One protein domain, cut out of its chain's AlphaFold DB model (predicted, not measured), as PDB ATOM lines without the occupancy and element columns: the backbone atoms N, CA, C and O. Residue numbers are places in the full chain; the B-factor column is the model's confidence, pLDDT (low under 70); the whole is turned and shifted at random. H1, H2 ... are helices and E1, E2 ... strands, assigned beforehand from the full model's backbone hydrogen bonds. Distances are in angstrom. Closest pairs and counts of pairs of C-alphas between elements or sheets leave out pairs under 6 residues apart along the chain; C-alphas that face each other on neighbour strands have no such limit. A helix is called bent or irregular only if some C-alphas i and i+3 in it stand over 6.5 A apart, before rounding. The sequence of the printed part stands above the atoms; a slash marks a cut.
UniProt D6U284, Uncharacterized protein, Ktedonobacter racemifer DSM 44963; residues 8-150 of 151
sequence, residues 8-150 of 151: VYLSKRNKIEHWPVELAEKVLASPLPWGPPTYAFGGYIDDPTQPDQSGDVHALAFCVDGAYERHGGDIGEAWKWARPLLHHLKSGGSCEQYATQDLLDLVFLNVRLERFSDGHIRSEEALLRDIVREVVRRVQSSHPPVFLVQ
ATOM      1  N   VAL A   8     174.942 205.963 204.232       91.38
ATOM      2  CA  VAL A   8     176.379 206.023 204.509       91.38
ATOM      3  C   VAL A   8     176.593 206.659 205.873       91.38
ATOM      4  O   VAL A   8     176.192 207.790 206.115       91.38
ATOM      5  N   TYR A   9     177.249 205.949 206.771       91.00
ATOM      6  CA  TYR A   9     177.588 206.405 208.103       91.00
ATOM      7  C   TYR A   9     178.928 207.143 208.086       91.00
ATOM      8  O   TYR A   9     179.958 206.607 207.671       91.00
ATOM      9  N   LEU A  10     178.912 208.395 208.537       89.88
ATOM     10  CA  LEU A  10     180.099 209.238 208.643       89.88
ATOM     11  C   LEU A  10     180.880 208.944 209.926       89.88
ATOM     12  O   LEU A  10     180.322 208.506 210.933       89.88
ATOM     13  N   SER A  11     182.183 209.227 209.894       85.00
ATOM     14  CA  SER A  11     183.080 208.968 211.019       85.00
ATOM     15  C   SER A  11     182.692 209.767 212.268       85.00
ATOM     16  O   SER A  11     182.724 211.002 212.254       85.00
ATOM     17  N   LYS A  12     182.460 209.078 213.398       79.81
ATOM     18  CA  LYS A  12     182.258 209.710 214.723       79.81
ATOM     19  C   LYS A  12     183.429 210.598 215.144       79.81
ATOM     20  O   LYS A  12     183.256 211.580 215.861       79.81
ATOM     21  N   ARG A  13     184.650 210.229 214.744       76.12
ATOM     22  CA  ARG A  13     185.888 210.822 215.279       76.12
ATOM     23  C   ARG A  13     186.180 212.201 214.707       76.12
ATOM     24  O   ARG A  13     186.782 213.025 215.388       76.12
ATOM     25  N   ASN A  14     185.737 212.447 213.478       72.00
ATOM     26  CA  ASN A  14     186.167 213.604 212.702       72.00
ATOM     27  C   ASN A  14     185.125 214.736 212.659       72.00
ATOM     28  O   ASN A  14     185.371 215.738 211.997       72.00
ATOM     29  N   LYS A  15     183.994 214.610 213.380       74.12
ATOM     30  CA  LYS A  15     182.883 215.591 213.398       74.12
ATOM     31  C   LYS A  15     182.460 216.030 211.990       74.12
ATOM     32  O   LYS A  15     182.307 217.215 211.711       74.12
ATOM     33  N   ILE A  16     182.333 215.062 211.092       79.75
ATOM     34  CA  ILE A  16     182.030 215.315 209.687       79.75
ATOM     35  C   ILE A  16     180.518 215.331 209.520       79.75
ATOM     36  O   ILE A  16     179.847 214.369 209.882       79.75
ATOM     37  N   GLU A  17     179.999 216.426 208.973       78.50
ATOM     38  CA  GLU A  17     178.564 216.609 208.727       78.50
ATOM     39  C   GLU A  17     178.153 216.113 207.333       78.50
ATOM     40  O   GLU A  17     177.026 215.658 207.140       78.50
ATOM     41  N   HIS A  18     179.087 216.136 206.375       82.44
ATOM     42  CA  HIS A  18     178.875 215.734 204.986       82.44
ATOM     43  C   HIS A  18     180.117 215.040 204.419       82.44
ATOM     44  O   HIS A  18     181.244 215.424 204.732       82.44
ATOM     45  N   TRP A  19     179.929 214.039 203.558       90.25
ATOM     46  CA  TRP A  19     181.049 213.463 202.812       90.25
ATOM     47  C   TRP A  19     181.570 214.480 201.780       90.25
ATOM     48  O   TRP A  19     180.754 215.051 201.052       90.25
ATOM     49  N   PRO A  20     182.889 214.739 201.708       93.56
ATOM     50  CA  PRO A  20     183.431 215.887 200.984       93.56
ATOM     51  C   PRO A  20     183.542 215.600 199.480       93.56
ATOM     52  O   PRO A  20     184.608 215.238 198.973       93.56
ATOM     53  N   VAL A  21     182.433 215.752 198.755       95.44
ATOM     54  CA  VAL A  21     182.364 215.460 197.314       95.44
ATOM     55  C   VAL A  21     183.340 216.314 196.505       95.44
ATOM     56  O   VAL A  21     184.008 215.790 195.620       95.44
ATOM     57  N   GLU A  22     183.529 217.581 196.868       95.94
ATOM     58  CA  GLU A  22     184.448 218.494 196.181       95.94
ATOM     59  C   GLU A  22     185.908 218.045 196.341       95.94
ATOM     60  O   GLU A  22     186.722 218.182 195.424       95.94
ATOM     61  N   LEU A  23     186.252 217.462 197.497       95.81
ATOM     62  CA  LEU A  23     187.568 216.863 197.714       95.81
ATOM     63  C   LEU A  23     187.740 215.617 196.842       95.81
ATOM     64  O   LEU A  23     188.790 215.455 196.222       95.81
ATOM     65  N   ALA A  24     186.719 214.762 196.758       97.12
ATOM     66  CA  ALA A  24     186.748 213.586 195.893       97.12
ATOM     67  C   ALA A  24     186.932 213.971 194.416       97.12
ATOM     68  O   ALA A  24     187.755 213.380 193.719       97.12
ATOM     69  N   GLU A  25     186.224 214.999 193.947       97.69
ATOM     70  CA  GLU A  25     186.363 215.532 192.590       97.69
ATOM     71  C   GLU A  25     187.757 216.109 192.336       97.69
ATOM     72  O   GLU A  25     188.380 215.778 191.327       97.69
ATOM     73  N   LYS A  26     188.294 216.908 193.269       96.94
ATOM     74  CA  LYS A  26     189.670 217.429 193.202       96.94
ATOM     75  C   LYS A  26     190.688 216.290 193.094       96.94
ATOM     76  O   LYS A  26     191.614 216.348 192.283       96.94
ATOM     77  N   VAL A  27     190.518 215.252 193.909       95.25
ATOM     78  CA  VAL A  27     191.400 214.082 193.954       95.25
ATOM     79  C   VAL A  27     191.321 213.260 192.662       95.25
ATOM     80  O   VAL A  27     192.345 212.798 192.158       95.25
ATOM     81  N   LEU A  28     190.135 213.138 192.066       97.38
ATOM     82  CA  LEU A  28     189.936 212.476 190.776       97.38
ATOM     83  C   LEU A  28     190.472 213.274 189.582       97.38
ATOM     84  O   LEU A  28     190.984 212.664 188.643       97.38
ATOM     85  N   ALA A  29     190.338 214.602 189.603       96.75
ATOM     86  CA  ALA A  29     190.741 215.489 188.512       96.75
ATOM     87  C   ALA A  29     192.258 215.695 188.433       96.75
ATOM     88  O   ALA A  29     192.794 216.018 187.372       96.75
ATOM     89  N   SER A  30     192.958 215.528 189.553       94.06
ATOM     90  CA  SER A  30     194.405 215.681 189.597       94.06
ATOM     91  C   SER A  30     195.128 214.464 188.986       94.06
ATOM     92  O   SER A  30     194.757 213.313 189.254       94.06
ATOM     93  N   PRO A  31     196.189 214.702 188.186       91.44
ATOM     94  CA  PRO A  31     197.024 213.647 187.615       91.44
ATOM     95  C   PRO A  31     198.067 213.113 188.607       91.44
ATOM     96  O   PRO A  31     198.805 212.192 188.267       91.44
ATOM     97  N   LEU A  32     198.176 213.716 189.796       90.88
ATOM     98  CA  LEU A  32     199.133 213.287 190.808       90.88
ATOM     99  C   LEU A  32     198.768 211.891 191.353       90.88
ATOM    100  O   LEU A  32     197.579 211.567 191.466       90.88
ATOM    101  N   PRO A  33     199.765 211.068 191.721       89.94
ATOM    102  CA  PRO A  33     199.527 209.764 192.335       89.94
ATOM    103  C   PRO A  33     198.786 209.878 193.669       89.94
ATOM    104  O   PRO A  33     198.971 210.841 194.412       89.94
ATOM    105  N   TRP A  34     197.972 208.880 194.010       90.31
ATOM    106  CA  TRP A  34     197.169 208.885 195.245       90.31
ATOM    107  C   TRP A  34     197.916 208.395 196.484       90.31
ATOM    108  O   TRP A  34     197.447 208.591 197.601       90.31
ATOM    109  N   GLY A  35     199.064 207.751 196.296       83.19
ATOM    110  CA  GLY A  35     199.890 207.221 197.370       83.19
ATOM    111  C   GLY A  35     201.347 207.657 197.247       83.19
ATOM    112  O   GLY A  35     201.794 208.020 196.144       83.19
ATOM    113  N   PRO A  36     202.086 207.582 198.365       74.44
ATOM    114  CA  PRO A  36     203.508 207.867 198.373       74.44
ATOM    115  C   PRO A  36     204.262 206.899 197.445       74.44
ATOM    116  O   PRO A  36     203.749 205.829 197.094       74.44
ATOM    117  N   PRO A  37     205.476 207.270 197.018       67.69
ATOM    118  CA  PRO A  37     206.334 206.391 196.241       67.69
ATOM    119  C   PRO A  37     206.628 205.084 196.990       67.69
ATOM    120  O   PRO A  37     206.865 205.080 198.196       67.69
ATOM    121  N   THR A  38     206.602 203.973 196.257       65.69
ATOM    122  CA  THR A  38     206.706 202.612 196.790       65.69
ATOM    123  C   THR A  38     208.103 202.344 197.358       65.69
ATOM    124  O   THR A  38     209.081 202.276 196.607       65.69
ATOM    125  N   TYR A  39     208.204 202.093 198.665       59.88
ATOM    126  CA  TYR A  39     209.383 201.467 199.275       59.88
ATOM    127  C   TYR A  39     209.237 199.942 199.221       59.88
ATOM    128  O   TYR A  39     209.037 199.278 200.239       59.88
ATOM    129  N   ALA A  40     209.293 199.347 198.029       48.88
ATOM    130  CA  ALA A  40     209.282 197.892 197.930       48.88
ATOM    131  C   ALA A  40     210.555 197.341 198.594       48.88
ATOM    132  O   ALA A  40     211.646 197.782 198.252       48.88
ATOM    133  N   PHE A  41     210.411 196.399 199.535       47.38
ATOM    134  CA  PHE A  41     211.454 195.581 200.178       47.38
ATOM    135  C   PHE A  41     212.847 195.602 199.493       47.38
ATOM    136  O   PHE A  41     213.218 194.664 198.790       47.38
ATOM    137  N   GLY A  42     213.641 196.656 199.728       45.78
ATOM    138  CA  GLY A  42     215.029 196.776 199.259       45.78
ATOM    139  C   GLY A  42     215.290 197.497 197.924       45.78
ATOM    140  O   GLY A  42     216.444 197.527 197.505       45.78
ATOM    141  N   GLY A  43     214.296 198.105 197.269       49.91
ATOM    142  CA  GLY A  43     214.490 198.891 196.043       49.91
ATOM    143  C   GLY A  43     213.637 200.160 196.014       49.91
ATOM    144  O   GLY A  43     212.415 200.086 196.076       49.91
ATOM    145  N   TYR A  44     214.287 201.322 195.903       54.47
ATOM    146  CA  TYR A  44     213.625 202.604 195.639       54.47
ATOM    147  C   TYR A  44     213.048 202.581 194.216       54.47
ATOM    148  O   TYR A  44     213.815 202.472 193.259       54.47
ATOM    149  N   ILE A  45     211.720 202.649 194.076       57.22
ATOM    150  CA  ILE A  45     211.056 202.636 192.759       57.22
ATOM    151  C   ILE A  45     210.762 204.061 192.261       57.22
ATOM    152  O   ILE A  45     210.721 204.269 191.054       57.22
ATOM    153  N   ASP A  46     210.665 205.057 193.150       58.41
ATOM    154  CA  ASP A  46     210.288 206.431 192.792       58.41
ATOM    155  C   ASP A  46     210.986 207.499 193.658       58.41
ATOM    156  O   ASP A  46     211.403 207.239 194.787       58.41
ATOM    157  N   ASP A  47     211.105 208.721 193.126       61.66
ATOM    158  CA  ASP A  47     211.715 209.874 193.804       61.66
ATOM    159  C   ASP A  47     210.810 210.393 194.951       61.66
ATOM    160  O   ASP A  47     209.686 210.832 194.687       61.66
ATOM    161  N   PRO A  48     211.280 210.388 196.218       63.84
ATOM    162  CA  PRO A  48     210.506 210.797 197.395       63.84
ATOM    163  C   PRO A  48     210.193 212.297 197.446       63.84
ATOM    164  O   PRO A  48     209.470 212.737 198.336       63.84
ATOM    165  N   THR A  49     210.747 213.093 196.529       67.25
ATOM    166  CA  THR A  49     210.487 214.534 196.432       67.25
ATOM    167  C   THR A  49     209.325 214.876 195.503       67.25
ATOM    168  O   THR A  49     208.906 216.035 195.448       67.25
ATOM    169  N   GLN A  50     208.782 213.892 194.777       72.75
ATOM    170  CA  GLN A  50     207.650 214.134 193.891       72.75
ATOM    171  C   GLN A  50     206.352 214.343 194.680       72.75
ATOM    172  O   GLN A  50     206.089 213.615 195.637       72.75
ATOM    173  N   PRO A  51     205.519 215.318 194.279       82.56
ATOM    174  CA  PRO A  51     204.240 215.552 194.928       82.56
ATOM    175  C   PRO A  51     203.270 214.386 194.688       82.56
ATOM    176  O   PRO A  51     203.178 213.851 193.583       82.56
ATOM    177  N   ASP A  52     202.492 214.050 195.714       87.38
ATOM    178  CA  ASP A  52     201.394 213.081 195.665       87.38
ATOM    179  C   ASP A  52     200.135 213.634 196.364       87.38
ATOM    180  O   ASP A  52     200.129 214.754 196.884       87.38
ATOM    181  N   GLN A  53     199.043 212.867 196.335       90.12
ATOM    182  CA  GLN A  53     197.749 213.217 196.934       90.12
ATOM    183  C   GLN A  53     197.394 212.372 198.156       90.12
ATOM    184  O   GLN A  53     196.231 212.366 198.565       90.12
ATOM    185  N   SER A  54     198.359 211.671 198.754       87.56
ATOM    186  CA  SER A  54     198.117 210.776 199.889       87.56
ATOM    187  C   SER A  54     197.392 211.487 201.030       87.56
ATOM    188  O   SER A  54     196.425 210.952 201.561       87.56
ATOM    189  N   GLY A  55     197.751 212.736 201.342       88.12
ATOM    190  CA  GLY A  55     197.048 213.539 202.348       88.12
ATOM    191  C   GLY A  55     195.552 213.727 202.057       88.12
ATOM    192  O   GLY A  55     194.721 213.488 202.934       88.12
ATOM    193  N   ASP A  56     195.199 214.098 200.824       92.25
ATOM    194  CA  ASP A  56     193.803 214.303 200.412       92.25
ATOM    195  C   ASP A  56     193.034 212.968 200.337       92.25
ATOM    196  O   ASP A  56     191.871 212.892 200.736       92.25
ATOM    197  N   VAL A  57     193.683 211.893 199.876       92.44
ATOM    198  CA  VAL A  57     193.105 210.538 199.805       92.44
ATOM    199  C   VAL A  57     192.837 209.990 201.208       92.44
ATOM    200  O   VAL A  57     191.773 209.424 201.459       92.44
ATOM    201  N   HIS A  58     193.758 210.212 202.149       90.75
ATOM    202  CA  HIS A  58     193.540 209.923 203.562       90.75
ATOM    203  C   HIS A  58     192.374 210.752 204.106       90.75
ATOM    204  O   HIS A  58     191.448 210.183 204.682       90.75
ATOM    205  N   ALA A  59     192.360 212.068 203.893       90.25
ATOM    206  CA  ALA A  59     191.257 212.904 204.356       90.25
ATOM    207  C   ALA A  59     189.899 212.365 203.872       90.25
ATOM    208  O   ALA A  59     189.002 212.198 204.694       90.25
ATOM    209  N   LEU A  60     189.792 211.976 202.597       92.62
ATOM    210  CA  LEU A  60     188.586 211.379 202.019       92.62
ATOM    211  C   LEU A  60     188.205 210.033 202.662       92.62
ATOM    212  O   LEU A  60     187.050 209.815 203.033       92.62
ATOM    213  N   ALA A  61     189.168 209.120 202.789       91.75
ATOM    214  CA  ALA A  61     188.940 207.766 203.288       91.75
ATOM    215  C   ALA A  61     188.501 207.745 204.760       91.75
ATOM    216  O   ALA A  61     187.673 206.930 205.156       91.75
ATOM    217  N   PHE A  62     189.025 208.666 205.569       89.69
ATOM    218  CA  PHE A  62     188.681 208.785 206.986       89.69
ATOM    219  C   PHE A  62     187.384 209.582 207.231       89.69
ATOM    220  O   PHE A  62     187.029 209.826 208.389       89.69
ATOM    221  N   CYS A  63     186.650 209.977 206.178       89.44
ATOM    222  CA  CYS A  63     185.359 210.644 206.337       89.44
ATOM    223  C   CYS A  63     184.204 209.718 206.717       89.44
ATOM    224  O   CYS A  63     183.224 210.170 207.311       89.44
ATOM    225  N   VAL A  64     184.314 208.434 206.394       85.88
ATOM    226  CA  VAL A  64     183.302 207.428 206.719       85.88
ATOM    227  C   VAL A  64     183.635 206.697 208.008       85.88
ATOM    228  O   VAL A  64     184.790 206.665 208.443       85.88
ATOM    229  N   ASP A  65     182.607 206.130 208.631       75.81
ATOM    230  CA  ASP A  65     182.815 205.176 209.707       75.81
ATOM    231  C   ASP A  65     183.656 204.009 209.181       75.81
ATOM    232  O   ASP A  65     183.420 203.487 208.091       75.81
ATOM    233  N   GLY A  66     184.712 203.678 209.916       70.31
ATOM    234  CA  GLY A  66     185.741 202.777 209.423       70.31
ATOM    235  C   GLY A  66     185.210 201.352 209.316       70.31
ATOM    236  O   GLY A  66     184.515 200.867 210.206       70.31
ATOM    237  N   ALA A  67     185.644 200.633 208.284       80.50
ATOM    238  CA  ALA A  67     185.291 199.234 208.038       80.50
ATOM    239  C   ALA A  67     185.464 198.295 209.256       80.50
ATOM    240  O   ALA A  67     184.811 197.257 209.324       80.50
ATOM    241  N   TYR A  68     186.320 198.640 210.227       81.25
ATOM    242  CA  TYR A  68     186.520 197.855 211.451       81.25
ATOM    243  C   TYR A  68     185.294 197.829 212.376       81.25
ATOM    244  O   TYR A  68     185.043 196.818 213.026       81.25
ATOM    245  N   GLU A  69     184.498 198.902 212.440       79.75
ATOM    246  CA  GLU A  69     183.281 198.898 213.271       79.75
ATOM    247  C   GLU A  69     182.191 198.001 212.651       79.75
ATOM    248  O   GLU A  69     181.374 197.430 213.373       79.75
ATOM    249  N   ARG A  70     182.211 197.815 211.322       85.88
ATOM    250  CA  ARG A  70     181.197 197.059 210.565       85.88
ATOM    251  C   ARG A  70     181.566 195.600 210.293       85.88
ATOM    252  O   ARG A  70     180.694 194.737 210.351       85.88
ATOM    253  N   HIS A  71     182.832 195.327 209.984       86.06
ATOM    254  CA  HIS A  71     183.274 194.041 209.418       86.06
ATOM    255  C   HIS A  71     184.244 193.271 210.315       86.06
ATOM    256  O   HIS A  71     184.800 192.258 209.896       86.06
ATOM    257  N   GLY A  72     184.432 193.730 211.554       72.69
ATOM    258  CA  GLY A  72     185.202 193.038 212.584       72.69
ATOM    259  C   GLY A  72     186.239 193.943 213.241       72.69
ATOM    260  O   GLY A  72     186.916 194.724 212.579       72.69
ATOM    261  N   GLY A  73     186.380 193.808 214.564       75.25
ATOM    262  CA  GLY A  73     187.197 194.698 215.400       75.25
ATOM    263  C   GLY A  73     188.713 194.625 215.177       75.25
ATOM    264  O   GLY A  73     189.456 195.295 215.892       75.25
ATOM    265  N   ASP A  74     189.181 193.835 214.208       81.94
ATOM    266  CA  ASP A  74     190.581 193.764 213.813       81.94
ATOM    267  C   ASP A  74     190.768 193.741 212.288       81.94
ATOM    268  O   ASP A  74     189.836 193.576 211.496       81.94
ATOM    269  N   ILE A  75     192.025 193.922 211.879       82.38
ATOM    270  CA  ILE A  75     192.419 193.966 210.472       82.38
ATOM    271  C   ILE A  75     192.155 192.644 209.740       82.38
ATOM    272  O   ILE A  75     191.789 192.659 208.571       82.38
ATOM    273  N   GLY A  76     192.317 191.498 210.398       85.88
ATOM    274  CA  GLY A  76     192.130 190.192 209.779       85.88
ATOM    275  C   GLY A  76     190.684 189.965 209.352       85.88
ATOM    276  O   GLY A  76     190.445 189.584 208.206       85.88
ATOM    277  N   GLU A  77     189.728 190.236 210.240       88.69
ATOM    278  CA  GLU A  77     188.298 190.054 209.959       88.69
ATOM    279  C   GLU A  77     187.791 191.019 208.881       88.69
ATOM    280  O   GLU A  77     187.206 190.579 207.887       88.69
ATOM    281  N   ALA A  78     188.130 192.309 208.980       90.50
ATOM    282  CA  ALA A  78     187.720 193.278 207.965       90.50
ATOM    283  C   ALA A  78     188.274 192.930 206.568       90.50
ATOM    284  O   ALA A  78     187.588 193.092 205.556       90.50
ATOM    285  N   TRP A  79     189.486 192.365 206.489       91.88
ATOM    286  CA  TRP A  79     190.049 191.892 205.222       91.88
ATOM    287  C   TRP A  79     189.448 190.572 204.726       91.88
ATOM    288  O   TRP A  79     189.409 190.365 203.511       91.88
ATOM    289  N   LYS A  80     188.947 189.683 205.595       93.25
ATOM    290  CA  LYS A  80     188.181 188.500 205.150       93.25
ATOM    291  C   LYS A  80     186.907 188.914 204.418       93.25
ATOM    292  O   LYS A  80     186.585 188.305 203.401       93.25
ATOM    293  N   TRP A  81     186.238 189.965 204.895       94.25
ATOM    294  CA  TRP A  81     185.096 190.567 204.207       94.25
ATOM    295  C   TRP A  81     185.507 191.265 202.901       94.25
ATOM    296  O   TRP A  81     184.912 191.012 201.857       94.25
ATOM    297  N   ALA A  82     186.556 192.094 202.923       94.25
ATOM    298  CA  ALA A  82     186.939 192.909 201.767       94.25
ATOM    299  C   ALA A  82     187.497 192.100 200.584       94.25
ATOM    300  O   ALA A  82     187.245 192.430 199.424       94.25
ATOM    301  N   ARG A  83     188.263 191.033 200.851       94.75
ATOM    302  CA  ARG A  83     188.956 190.230 199.824       94.75
ATOM    303  C   ARG A  83     188.062 189.734 198.681       94.75
ATOM    304  O   ARG A  83     188.437 189.974 197.534       94.75
ATOM    305  N   PRO A  84     186.926 189.051 198.922       96.62
ATOM    306  CA  PRO A  84     186.068 188.588 197.832       96.62
ATOM    307  C   PRO A  84     185.507 189.741 196.985       96.62
ATOM    308  O   PRO A  84     185.414 189.605 195.767       96.62
ATOM    309  N   LEU A  85     185.194 190.889 197.597       96.44
ATOM    310  CA  LEU A  85     184.696 192.073 196.889       96.44
ATOM    311  C   LEU A  85     185.783 192.690 196.003       96.44
ATOM    312  O   LEU A  85     185.554 192.929 194.818       96.44
ATOM    313  N   LEU A  86     186.985 192.890 196.553       95.81
ATOM    314  CA  LEU A  86     188.133 193.406 195.804       95.81
ATOM    315  C   LEU A  86     188.517 192.473 194.657       95.81
ATOM    316  O   LEU A  86     188.808 192.946 193.564       95.81
ATOM    317  N   HIS A  87     188.495 191.155 194.879       96.88
ATOM    318  CA  HIS A  87     188.758 190.182 193.822       96.88
ATOM    319  C   HIS A  87     187.750 190.318 192.677       96.88
ATOM    320  O   HIS A  87     188.154 190.440 191.525       96.88
ATOM    321  N   HIS A  88     186.454 190.378 192.991       97.56
ATOM    322  CA  HIS A  88     185.415 190.554 191.982       97.56
ATOM    323  C   HIS A  88     185.581 191.860 191.187       97.56
ATOM    324  O   HIS A  88     185.556 191.825 189.958       97.56
ATOM    325  N   LEU A  89     185.815 192.996 191.855       97.12
ATOM    326  CA  LEU A  89     186.030 194.283 191.179       97.12
ATOM    327  C   LEU A  89     187.276 194.263 190.278       97.12
ATOM    328  O   LEU A  89     187.209 194.681 189.125       97.12
ATOM    329  N   LYS A  90     188.391 193.691 190.753       95.56
ATOM    330  CA  LYS A  90     189.620 193.524 189.952       95.56
ATOM    331  C   LYS A  90     189.433 192.613 188.742       95.56
ATOM    332  O   LYS A  90     190.144 192.759 187.753       95.56
ATOM    333  N   SER A  91     188.489 191.679 188.803       95.88
ATOM    334  CA  SER A  91     188.130 190.796 187.690       95.88
ATOM    335  C   SER A  91     187.091 191.397 186.730       95.88
ATOM    336  O   SER A  91     186.540 190.669 185.909       95.88
ATOM    337  N   GLY A  92     186.827 192.708 186.801       94.94
ATOM    338  CA  GLY A  92     185.890 193.409 185.912       94.94
ATOM    339  C   GLY A  92     184.455 193.488 186.437       94.94
ATOM    340  O   GLY A  92     183.538 193.831 185.692       94.94
ATOM    341  N   GLY A  93     184.244 193.161 187.713       95.19
ATOM    342  CA  GLY A  93     182.973 193.345 188.399       95.19
ATOM    343  C   GLY A  93     182.546 194.813 188.488       95.19
ATOM    344  O   GLY A  93     183.376 195.713 188.589       95.19
ATOM    345  N   SER A  94     181.235 195.068 188.488       95.12
ATOM    346  CA  SER A  94     180.701 196.438 188.542       95.12
ATOM    347  C   SER A  94     180.562 196.960 189.974       95.12
ATOM    348  O   SER A  94     179.954 196.305 190.827       95.12
ATOM    349  N   CYS A  95     181.023 198.192 190.216       95.38
ATOM    350  CA  CYS A  95     180.820 198.891 191.486       95.38
ATOM    351  C   CYS A  95     179.328 199.115 191.808       95.38
ATOM    352  O   CYS A  95     178.956 199.167 192.982       95.38
ATOM    353  N   GLU A  96     178.448 199.175 190.798       93.44
ATOM    354  CA  GLU A  96     176.989 199.351 190.951       93.44
ATOM    355  C   GLU A  96     176.316 198.254 191.790       93.44
ATOM    356  O   GLU A  96     175.228 198.448 192.341       93.44
ATOM    357  N   GLN A  97     176.959 197.093 191.906       93.44
ATOM    358  CA  GLN A  97     176.445 195.967 192.677       93.44
ATOM    359  C   GLN A  97     176.607 196.155 194.190       93.44
ATOM    360  O   GLN A  97     175.876 195.522 194.953       93.44
ATOM    361  N   TYR A  98     177.490 197.054 194.633       94.75
ATOM    362  CA  TYR A  98     177.834 197.263 196.042       94.75
ATOM    363  C   TYR A  98     177.214 198.528 196.624       94.75
ATOM    364  O   TYR A  98     176.922 199.481 195.900       94.75
ATOM    365  N   ALA A  99     176.965 198.530 197.939       93.44
ATOM    366  CA  ALA A  99     176.532 199.735 198.642       93.44
ATOM    367  C   ALA A  99     177.637 200.785 198.674       93.44
ATOM    368  O   ALA A  99     178.818 200.463 198.641       93.44
ATOM    369  N   THR A 100     177.235 202.046 198.726       94.75
ATOM    370  CA  THR A 100     178.135 203.200 198.764       94.75
ATOM    371  C   THR A 100     178.987 203.136 200.022       94.75
ATOM    372  O   THR A 100     180.192 203.351 199.939       94.75
ATOM    373  N   GLN A 101     178.405 202.727 201.156       94.00
ATOM    374  CA  GLN A 101     179.180 202.454 202.363       94.00
ATOM    375  C   GLN A 101     180.213 201.340 202.133       94.00
ATOM    376  O   GLN A 101     181.363 201.508 202.510       94.00
ATOM    377  N   ASP A 102     179.846 200.224 201.499       94.75
ATOM    378  CA  ASP A 102     180.786 199.115 201.274       94.75
ATOM    379  C   ASP A 102     181.944 199.538 200.358       94.75
ATOM    380  O   ASP A 102     183.096 199.199 200.606       94.75
ATOM    381  N   LEU A 103     181.652 200.328 199.325       96.00
ATOM    382  CA  LEU A 103     182.659 200.926 198.453       96.00
ATOM    383  C   LEU A 103     183.619 201.840 199.233       96.00
ATOM    384  O   LEU A 103     184.835 201.731 199.080       96.00
ATOM    385  N   LEU A 104     183.093 202.705 200.100       95.06
ATOM    386  CA  LEU A 104     183.907 203.602 200.923       95.06
ATOM    387  C   LEU A 104     184.703 202.850 202.000       95.06
ATOM    388  O   LEU A 104     185.846 203.212 202.270       95.06
ATOM    389  N   ASP A 105     184.176 201.751 202.534       93.94
ATOM    390  CA  ASP A 105     184.895 200.860 203.447       93.94
ATOM    391  C   ASP A 105     186.088 200.183 202.766       93.94
ATOM    392  O   ASP A 105     187.149 200.037 203.378       93.94
ATOM    393  N   LEU A 106     185.958 199.799 201.491       95.00
ATOM    394  CA  LEU A 106     187.083 199.281 200.706       95.00
ATOM    395  C   LEU A 106     188.168 200.346 200.517       95.00
ATOM    396  O   LEU A 106     189.352 200.027 200.648       95.00
ATOM    397  N   VAL A 107     187.791 201.603 200.252       95.00
ATOM    398  CA  VAL A 107     188.748 202.721 200.179       95.00
ATOM    399  C   VAL A 107     189.440 202.908 201.529       95.00
ATOM    400  O   VAL A 107     190.669 202.916 201.584       95.00
ATOM    401  N   PHE A 108     188.673 202.962 202.621       93.38
ATOM    402  CA  PHE A 108     189.201 203.054 203.981       93.38
ATOM    403  C   PHE A 108     190.203 201.937 204.287       93.38
ATOM    404  O   PHE A 108     191.299 202.222 204.764       93.38
ATOM    405  N   LEU A 109     189.875 200.675 203.997       92.25
ATOM    406  CA  LEU A 109     190.754 199.542 204.297       92.25
ATOM    407  C   LEU A 109     192.060 199.577 203.507       92.25
ATOM    408  O   LEU A 109     193.109 199.301 204.086       92.25
ATOM    409  N   ASN A 110     192.014 199.930 202.221       91.69
ATOM    410  CA  ASN A 110     193.220 200.034 201.399       91.69
ATOM    411  C   ASN A 110     194.113 201.187 201.862       91.69
ATOM    412  O   ASN A 110     195.308 200.994 202.061       91.69
ATOM    413  N   VAL A 111     193.531 202.356 202.131       90.06
ATOM    414  CA  VAL A 111     194.279 203.507 202.656       90.06
ATOM    415  C   VAL A 111     194.848 203.214 204.045       90.06
ATOM    416  O   VAL A 111     195.971 203.589 204.365       90.06
ATOM    417  N   ARG A 112     194.105 202.493 204.888       87.19
ATOM    418  CA  ARG A 112     194.552 202.126 206.234       87.19
ATOM    419  C   ARG A 112     195.634 201.044 206.237       87.19
ATOM    420  O   ARG A 112     196.374 200.972 207.226       87.19
ATOM    421  N   LEU A 113     195.670 200.198 205.204       85.19
ATOM    422  CA  LEU A 113     196.662 199.139 205.028       85.19
ATOM    423  C   LEU A 113     198.027 199.686 204.615       85.19
ATOM    424  O   LEU A 113     199.005 199.021 204.932       85.19
ATOM    425  N   GLU A 114     198.093 200.869 203.999       79.38
ATOM    426  CA  GLU A 114     199.354 201.556 203.700       79.38
ATOM    427  C   GLU A 114     200.223 201.617 204.966       79.38
ATOM    428  O   GLU A 114     199.922 202.321 205.941       79.38
ATOM    429  N   ARG A 115     201.287 200.813 204.985       65.88
ATOM    430  CA  ARG A 115     202.195 200.686 206.124       65.88
ATOM    431  C   ARG A 115     203.498 201.346 205.739       65.88
ATOM    432  O   ARG A 115     204.227 200.825 204.910       65.88
ATOM    433  N   PHE A 116     203.826 202.453 206.400       60.75
ATOM    434  CA  PHE A 116     205.116 203.130 206.220       60.75
ATOM    435  C   PHE A 116     205.440 203.470 204.751       60.75
ATOM    436  O   PHE A 116     206.601 203.396 204.358       60.75
ATOM    437  N   SER A 117     204.432 203.851 203.957       66.31
ATOM    438  CA  SER A 117     204.607 204.210 202.543       66.31
ATOM    439  C   SER A 117     205.075 203.043 201.653       66.31
ATOM    440  O   SER A 117     205.832 203.233 200.707       66.31
ATOM    441  N   ASP A 118     204.642 201.814 201.932       73.31
ATOM    442  CA  ASP A 118     204.969 200.634 201.125       73.31
ATOM    443  C   ASP A 118     204.406 200.669 199.689       73.31
ATOM    444  O   ASP A 118     204.736 199.797 198.887       73.31
ATOM    445  N   GLY A 119     203.627 201.696 199.337       78.69
ATOM    446  CA  GLY A 119     203.098 201.964 198.001       78.69
ATOM    447  C   GLY A 119     201.852 201.142 197.682       78.69
ATOM    448  O   GLY A 119     201.494 200.987 196.510       78.69
ATOM    449  N   HIS A 120     201.175 200.623 198.710       85.94
ATOM    450  CA  HIS A 120     199.947 199.846 198.566       85.94
ATOM    451  C   HIS A 120     198.856 200.649 197.847       85.94
ATOM    452  O   HIS A 120     198.310 200.183 196.846       85.94
ATOM    453  N   ILE A 121     198.594 201.889 198.276       88.44
ATOM    454  CA  ILE A 121     197.617 202.796 197.654       88.44
ATOM    455  C   ILE A 121     197.940 203.002 196.173       88.44
ATOM    456  O   ILE A 121     197.028 202.973 195.348       88.44
ATOM    457  N   ARG A 122     199.224 203.157 195.819       86.50
ATOM    458  CA  ARG A 122     199.666 203.327 194.427       86.50
ATOM    459  C   ARG A 122     199.421 202.057 193.604       86.50
ATOM    460  O   ARG A 122     198.979 202.148 192.463       86.50
ATOM    461  N   SER A 123     199.634 200.876 194.186       86.69
ATOM    462  CA  SER A 123     199.361 199.594 193.515       86.69
ATOM    463  C   SER A 123     197.867 199.346 193.257       86.69
ATOM    464  O   SER A 123     197.504 198.691 192.281       86.69
ATOM    465  N   GLU A 124     196.999 199.910 194.099       90.94
ATOM    466  CA  GLU A 124     195.542 199.780 194.016       90.94
ATOM    467  C   GLU A 124     194.864 201.005 193.377       90.94
ATOM    468  O   GLU A 124     193.639 201.050 193.265       90.94
ATOM    469  N   GLU A 125     195.634 202.007 192.943       92.31
ATOM    470  CA  GLU A 125     195.122 203.337 192.596       92.31
ATOM    471  C   GLU A 125     194.035 203.293 191.518       92.31
ATOM    472  O   GLU A 125     193.016 203.967 191.650       92.31
ATOM    473  N   ALA A 126     194.208 202.478 190.474       94.06
ATOM    474  CA  ALA A 126     193.217 202.357 189.405       94.06
ATOM    475  C   ALA A 126     191.848 201.899 189.942       94.06
ATOM    476  O   ALA A 126     190.827 202.519 189.646       94.06
ATOM    477  N   LEU A 127     191.846 200.872 190.799       95.81
ATOM    478  CA  LEU A 127     190.639 200.356 191.438       95.81
ATOM    479  C   LEU A 127     190.024 201.392 192.384       95.81
ATOM    480  O   LEU A 127     188.815 201.619 192.355       95.81
ATOM    481  N   LEU A 128     190.843 202.036 193.217       96.00
ATOM    482  CA  LEU A 128     190.367 203.051 194.157       96.00
ATOM    483  C   LEU A 128     189.765 204.257 193.427       96.00
ATOM    484  O   LEU A 128     188.719 204.759 193.838       96.00
ATOM    485  N   ARG A 129     190.361 204.680 192.305       97.00
ATOM    486  CA  ARG A 129     189.805 205.719 191.430       97.00
ATOM    487  C   ARG A 129     188.443 205.313 190.882       97.00
ATOM    488  O   ARG A 129     187.526 206.126 190.938       97.00
ATOM    489  N   ASP A 130     188.283 204.087 190.391       97.50
ATOM    490  CA  ASP A 130     186.990 203.603 189.886       97.50
ATOM    491  C   ASP A 130     185.911 203.587 190.969       97.50
ATOM    492  O   ASP A 130     184.790 204.048 190.740       97.50
ATOM    493  N   ILE A 131     186.269 203.144 192.175       97.69
ATOM    494  CA  ILE A 131     185.369 203.164 193.327       97.69
ATOM    495  C   ILE A 131     184.942 204.601 193.659       97.69
ATOM    496  O   ILE A 131     183.748 204.879 193.766       97.69
ATOM    497  N   VAL A 132     185.889 205.534 193.791       97.62
ATOM    498  CA  VAL A 132     185.577 206.930 194.141       97.62
ATOM    499  C   VAL A 132     184.788 207.626 193.028       97.62
ATOM    500  O   VAL A 132     183.859 208.370 193.336       97.62
ATOM    501  N   ARG A 133     185.068 207.349 191.743       98.00
ATOM    502  CA  ARG A 133     184.251 207.844 190.614       98.00
ATOM    503  C   ARG A 133     182.806 207.390 190.731       98.00
ATOM    504  O   ARG A 133     181.901 208.199 190.547       98.00
ATOM    505  N   GLU A 134     182.586 206.116 191.042       97.56
ATOM    506  CA  GLU A 134     181.237 205.588 191.224       97.56
ATOM    507  C   GLU A 134     180.528 206.261 192.406       97.56
ATOM    508  O   GLU A 134     179.357 206.622 192.289       97.56
ATOM    509  N   VAL A 135     181.222 206.485 193.524       96.25
ATOM    510  CA  VAL A 135     180.646 207.201 194.673       96.25
ATOM    511  C   VAL A 135     180.263 208.633 194.289       96.25
ATOM    512  O   VAL A 135     179.123 209.029 194.530       96.25
ATOM    513  N   VAL A 136     181.153 209.390 193.637       97.38
ATOM    514  CA  VAL A 136     180.858 210.757 193.163       97.38
ATOM    515  C   VAL A 136     179.646 210.760 192.231       97.38
ATOM    516  O   VAL A 136     178.710 211.536 192.436       97.38
ATOM    517  N   ARG A 137     179.588 209.824 191.276       96.81
ATOM    518  CA  ARG A 137     178.443 209.665 190.367       96.81
ATOM    519  C   ARG A 137     177.130 209.441 191.125       96.81
ATOM    520  O   ARG A 137     176.098 209.979 190.726       96.81
ATOM    521  N   ARG A 138     177.138 208.654 192.208       95.06
ATOM    522  CA  ARG A 138     175.945 208.412 193.043       95.06
ATOM    523  C   ARG A 138     175.524 209.648 193.818       95.06
ATOM    524  O   ARG A 138     174.333 209.949 193.835       95.06
ATOM    525  N   VAL A 139     176.479 210.366 194.409       94.00
ATOM    526  CA  VAL A 139     176.237 211.631 195.128       94.00
ATOM    527  C   VAL A 139     175.598 212.681 194.217       94.00
ATOM    528  O   VAL A 139     174.744 213.438 194.662       94.00
ATOM    529  N   GLN A 140     175.942 212.680 192.931       94.00
ATOM    530  CA  GLN A 140     175.390 213.604 191.932       94.00
ATOM    531  C   GLN A 140     174.118 213.095 191.238       94.00
ATOM    532  O   GLN A 140     173.573 213.767 190.361       94.00
ATOM    533  N   SER A 141     173.648 211.894 191.576       93.25
ATOM    534  CA  SER A 141     172.483 211.300 190.923       93.25
ATOM    535  C   SER A 141     171.169 211.922 191.405       93.25
ATOM    536  O   SER A 141     171.110 212.624 192.410       93.25
ATOM    537  N   SER A 142     170.068 211.604 190.719       90.50
ATOM    538  CA  SER A 142     168.721 212.012 191.144       90.50
ATOM    539  C   SER A 142     168.268 211.385 192.470       90.50
ATOM    540  O   SER A 142     167.276 211.832 193.039       90.50
ATOM    541  N   HIS A 143     168.967 210.352 192.950       89.38
ATOM    542  CA  HIS A 143     168.665 209.637 194.190       89.38
ATOM    543  C   HIS A 143     169.970 209.402 194.967       89.38
ATOM    544  O   HIS A 143     170.468 208.271 194.999       89.38
ATOM    545  N   PRO A 144     170.565 210.462 195.539       92.25
ATOM    546  CA  PRO A 144     171.867 210.360 196.176       92.25
ATOM    547  C   PRO A 144     171.827 209.506 197.453       92.25
ATOM    548  O   PRO A 144     170.767 209.366 198.074       92.25
ATOM    549  N   PRO A 145     172.976 208.936 197.862       92.31
ATOM    550  CA  PRO A 145     173.119 208.325 199.174       92.31
ATOM    551  C   PRO A 145     172.835 209.343 200.282       92.31
ATOM    552  O   PRO A 145     173.118 210.536 200.146       92.31
ATOM    553  N   VAL A 146     172.292 208.861 201.397       92.12
ATOM    554  CA  VAL A 146     172.032 209.681 202.583       92.12
ATOM    555  C   VAL A 146     173.185 209.488 203.555       92.12
ATOM    556  O   VAL A 146     173.398 208.388 204.062       92.12
ATOM    557  N   PHE A 147     173.921 210.564 203.822       90.75
ATOM    558  CA  PHE A 147     175.018 210.553 204.782       90.75
ATOM    559  C   PHE A 147     174.494 210.846 206.189       90.75
ATOM    560  O   PHE A 147     173.882 211.884 206.437       90.75
ATOM    561  N   LEU A 148     174.723 209.911 207.104       90.25
ATOM    562  CA  LEU A 148     174.236 209.933 208.472       90.25
ATOM    563  C   LEU A 148     175.396 210.196 209.430       90.25
ATOM    564  O   LEU A 148     176.366 209.437 209.484       90.25
ATOM    565  N   VAL A 149     175.269 211.255 210.224       85.12
ATOM    566  CA  VAL A 149     176.173 211.523 211.344       85.12
ATOM    567  C   VAL A 149     175.815 210.581 212.488       85.12
ATOM    568  O   VAL A 149     174.670 210.536 212.946       85.12
ATOM    569  N   GLN A 150     176.796 209.818 212.954       74.12
ATOM    570  CA  GLN A 150     176.617 208.933 214.096       74.12
ATOM    571  C   GLN A 150     176.661 209.739 215.407       74.12
ATOM    572  O   GLN A 150     177.499 210.628 215.562       74.12
TER     573      GLN A 150
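What this domain is: This is residues 8 to 150 of the 151 residues of an uncharacterized protein of Ktedonobacter racemifer DSM 44963 (UniProt D6U284). Helix H5 runs through the middle of a mostly helical body, with H2, H3, H4, H6 and H7 packed round it, mostly crossed, and H1 packed on H2 and H7. A small sheet of two parallel strands, E1 and E2, lies at one end near the start of H5, while toward the opposite end runs the long stretch of residues 30 to 53, which has no named element and whose C-alphas lie 10 to 27 A from the mean of all C-alphas. The printed part has 143 residues with seven named helices and two named strands, in the order E1 H1 H2 H3 H4 H5 H6 H7 E2. The whole is compact, with a radius of gyration of the C-alphas of 15.0 A and spans of 46 by 33 by 32 A.

Where its parts are: E1 is residues 8 to 10, with C-alpha 8 at (176.379, 206.023, 204.509), and E2 is residues 146 to 149, 9.9 A long, with C-alpha 149 at (176.173, 211.523, 211.344). H5 is residues 100 to 113, 20.0 A long, with C-alpha 100 at (178.135, 203.200, 198.764). H7 is residues 125 to 139, 20.8 A, and H4 is residues 75 to 90, 20.7 A. H4 has a kink of 42 degrees near residue 82 and is irregular, but only just: C-alphas 81 and 84 are 6.7 A apart. H1 is residues 21 to 29, 12.2 A, and H2 is residues 54 to 61, 10.2 A. H3 is residues 67 to 71 and H6 is residues 120 to 123.

How they stand to each other: E1 and E2 are parallel, at 29 degrees, with N 8 and O 146 2.9 A apart and N 148 and O 8 2.8 A apart, both within hydrogen-bond range. With H1 to H7 between them they form a strand-helix-strand unit, two parallel neighbour strands with helices between them in the chain. The closest C-alphas of E1 and H5, those of Val 8 and Gln 101, are 5.0 A apart. H5 is the hub and touches five helices. It touches H7 at a shallow tilt of 31 degrees, opposite ways, closest at the C-alphas of Leu 103 and Ile 131, 6.2 A. It touches H2 at 37 degrees, only just a steep tilt, closest at Ala 61 and Phe 108, C-alphas 4.8 A apart. With residues 106 to 109 alone it touches H4 at a steep tilt of 65 degrees, the C-alphas of Ala 82 and Leu 106 being closest at 6.5 A. With residues 105 to 109 alone it touches H3, and with residues 110 to 113 alone H6. H1 and H2 form a helical hairpin, at a steep tilt of 42 degrees. Every O i to N i+4 pair is within hydrogen-bond range in H1, H2, H3, H5 and H7; in H4 10 of 12 are, and H6 is too short for such a pair.

The domain as a whole: The C-alphas farthest apart, those of Gly 42 and Ser 142, are 49.4 A apart. The printed part has no cut, and the link from H1 to H2, 24 residues, is long. The mean pLDDT of the printed part is 86.4, and residues 37 to 49 and 115 to 117 are under 70.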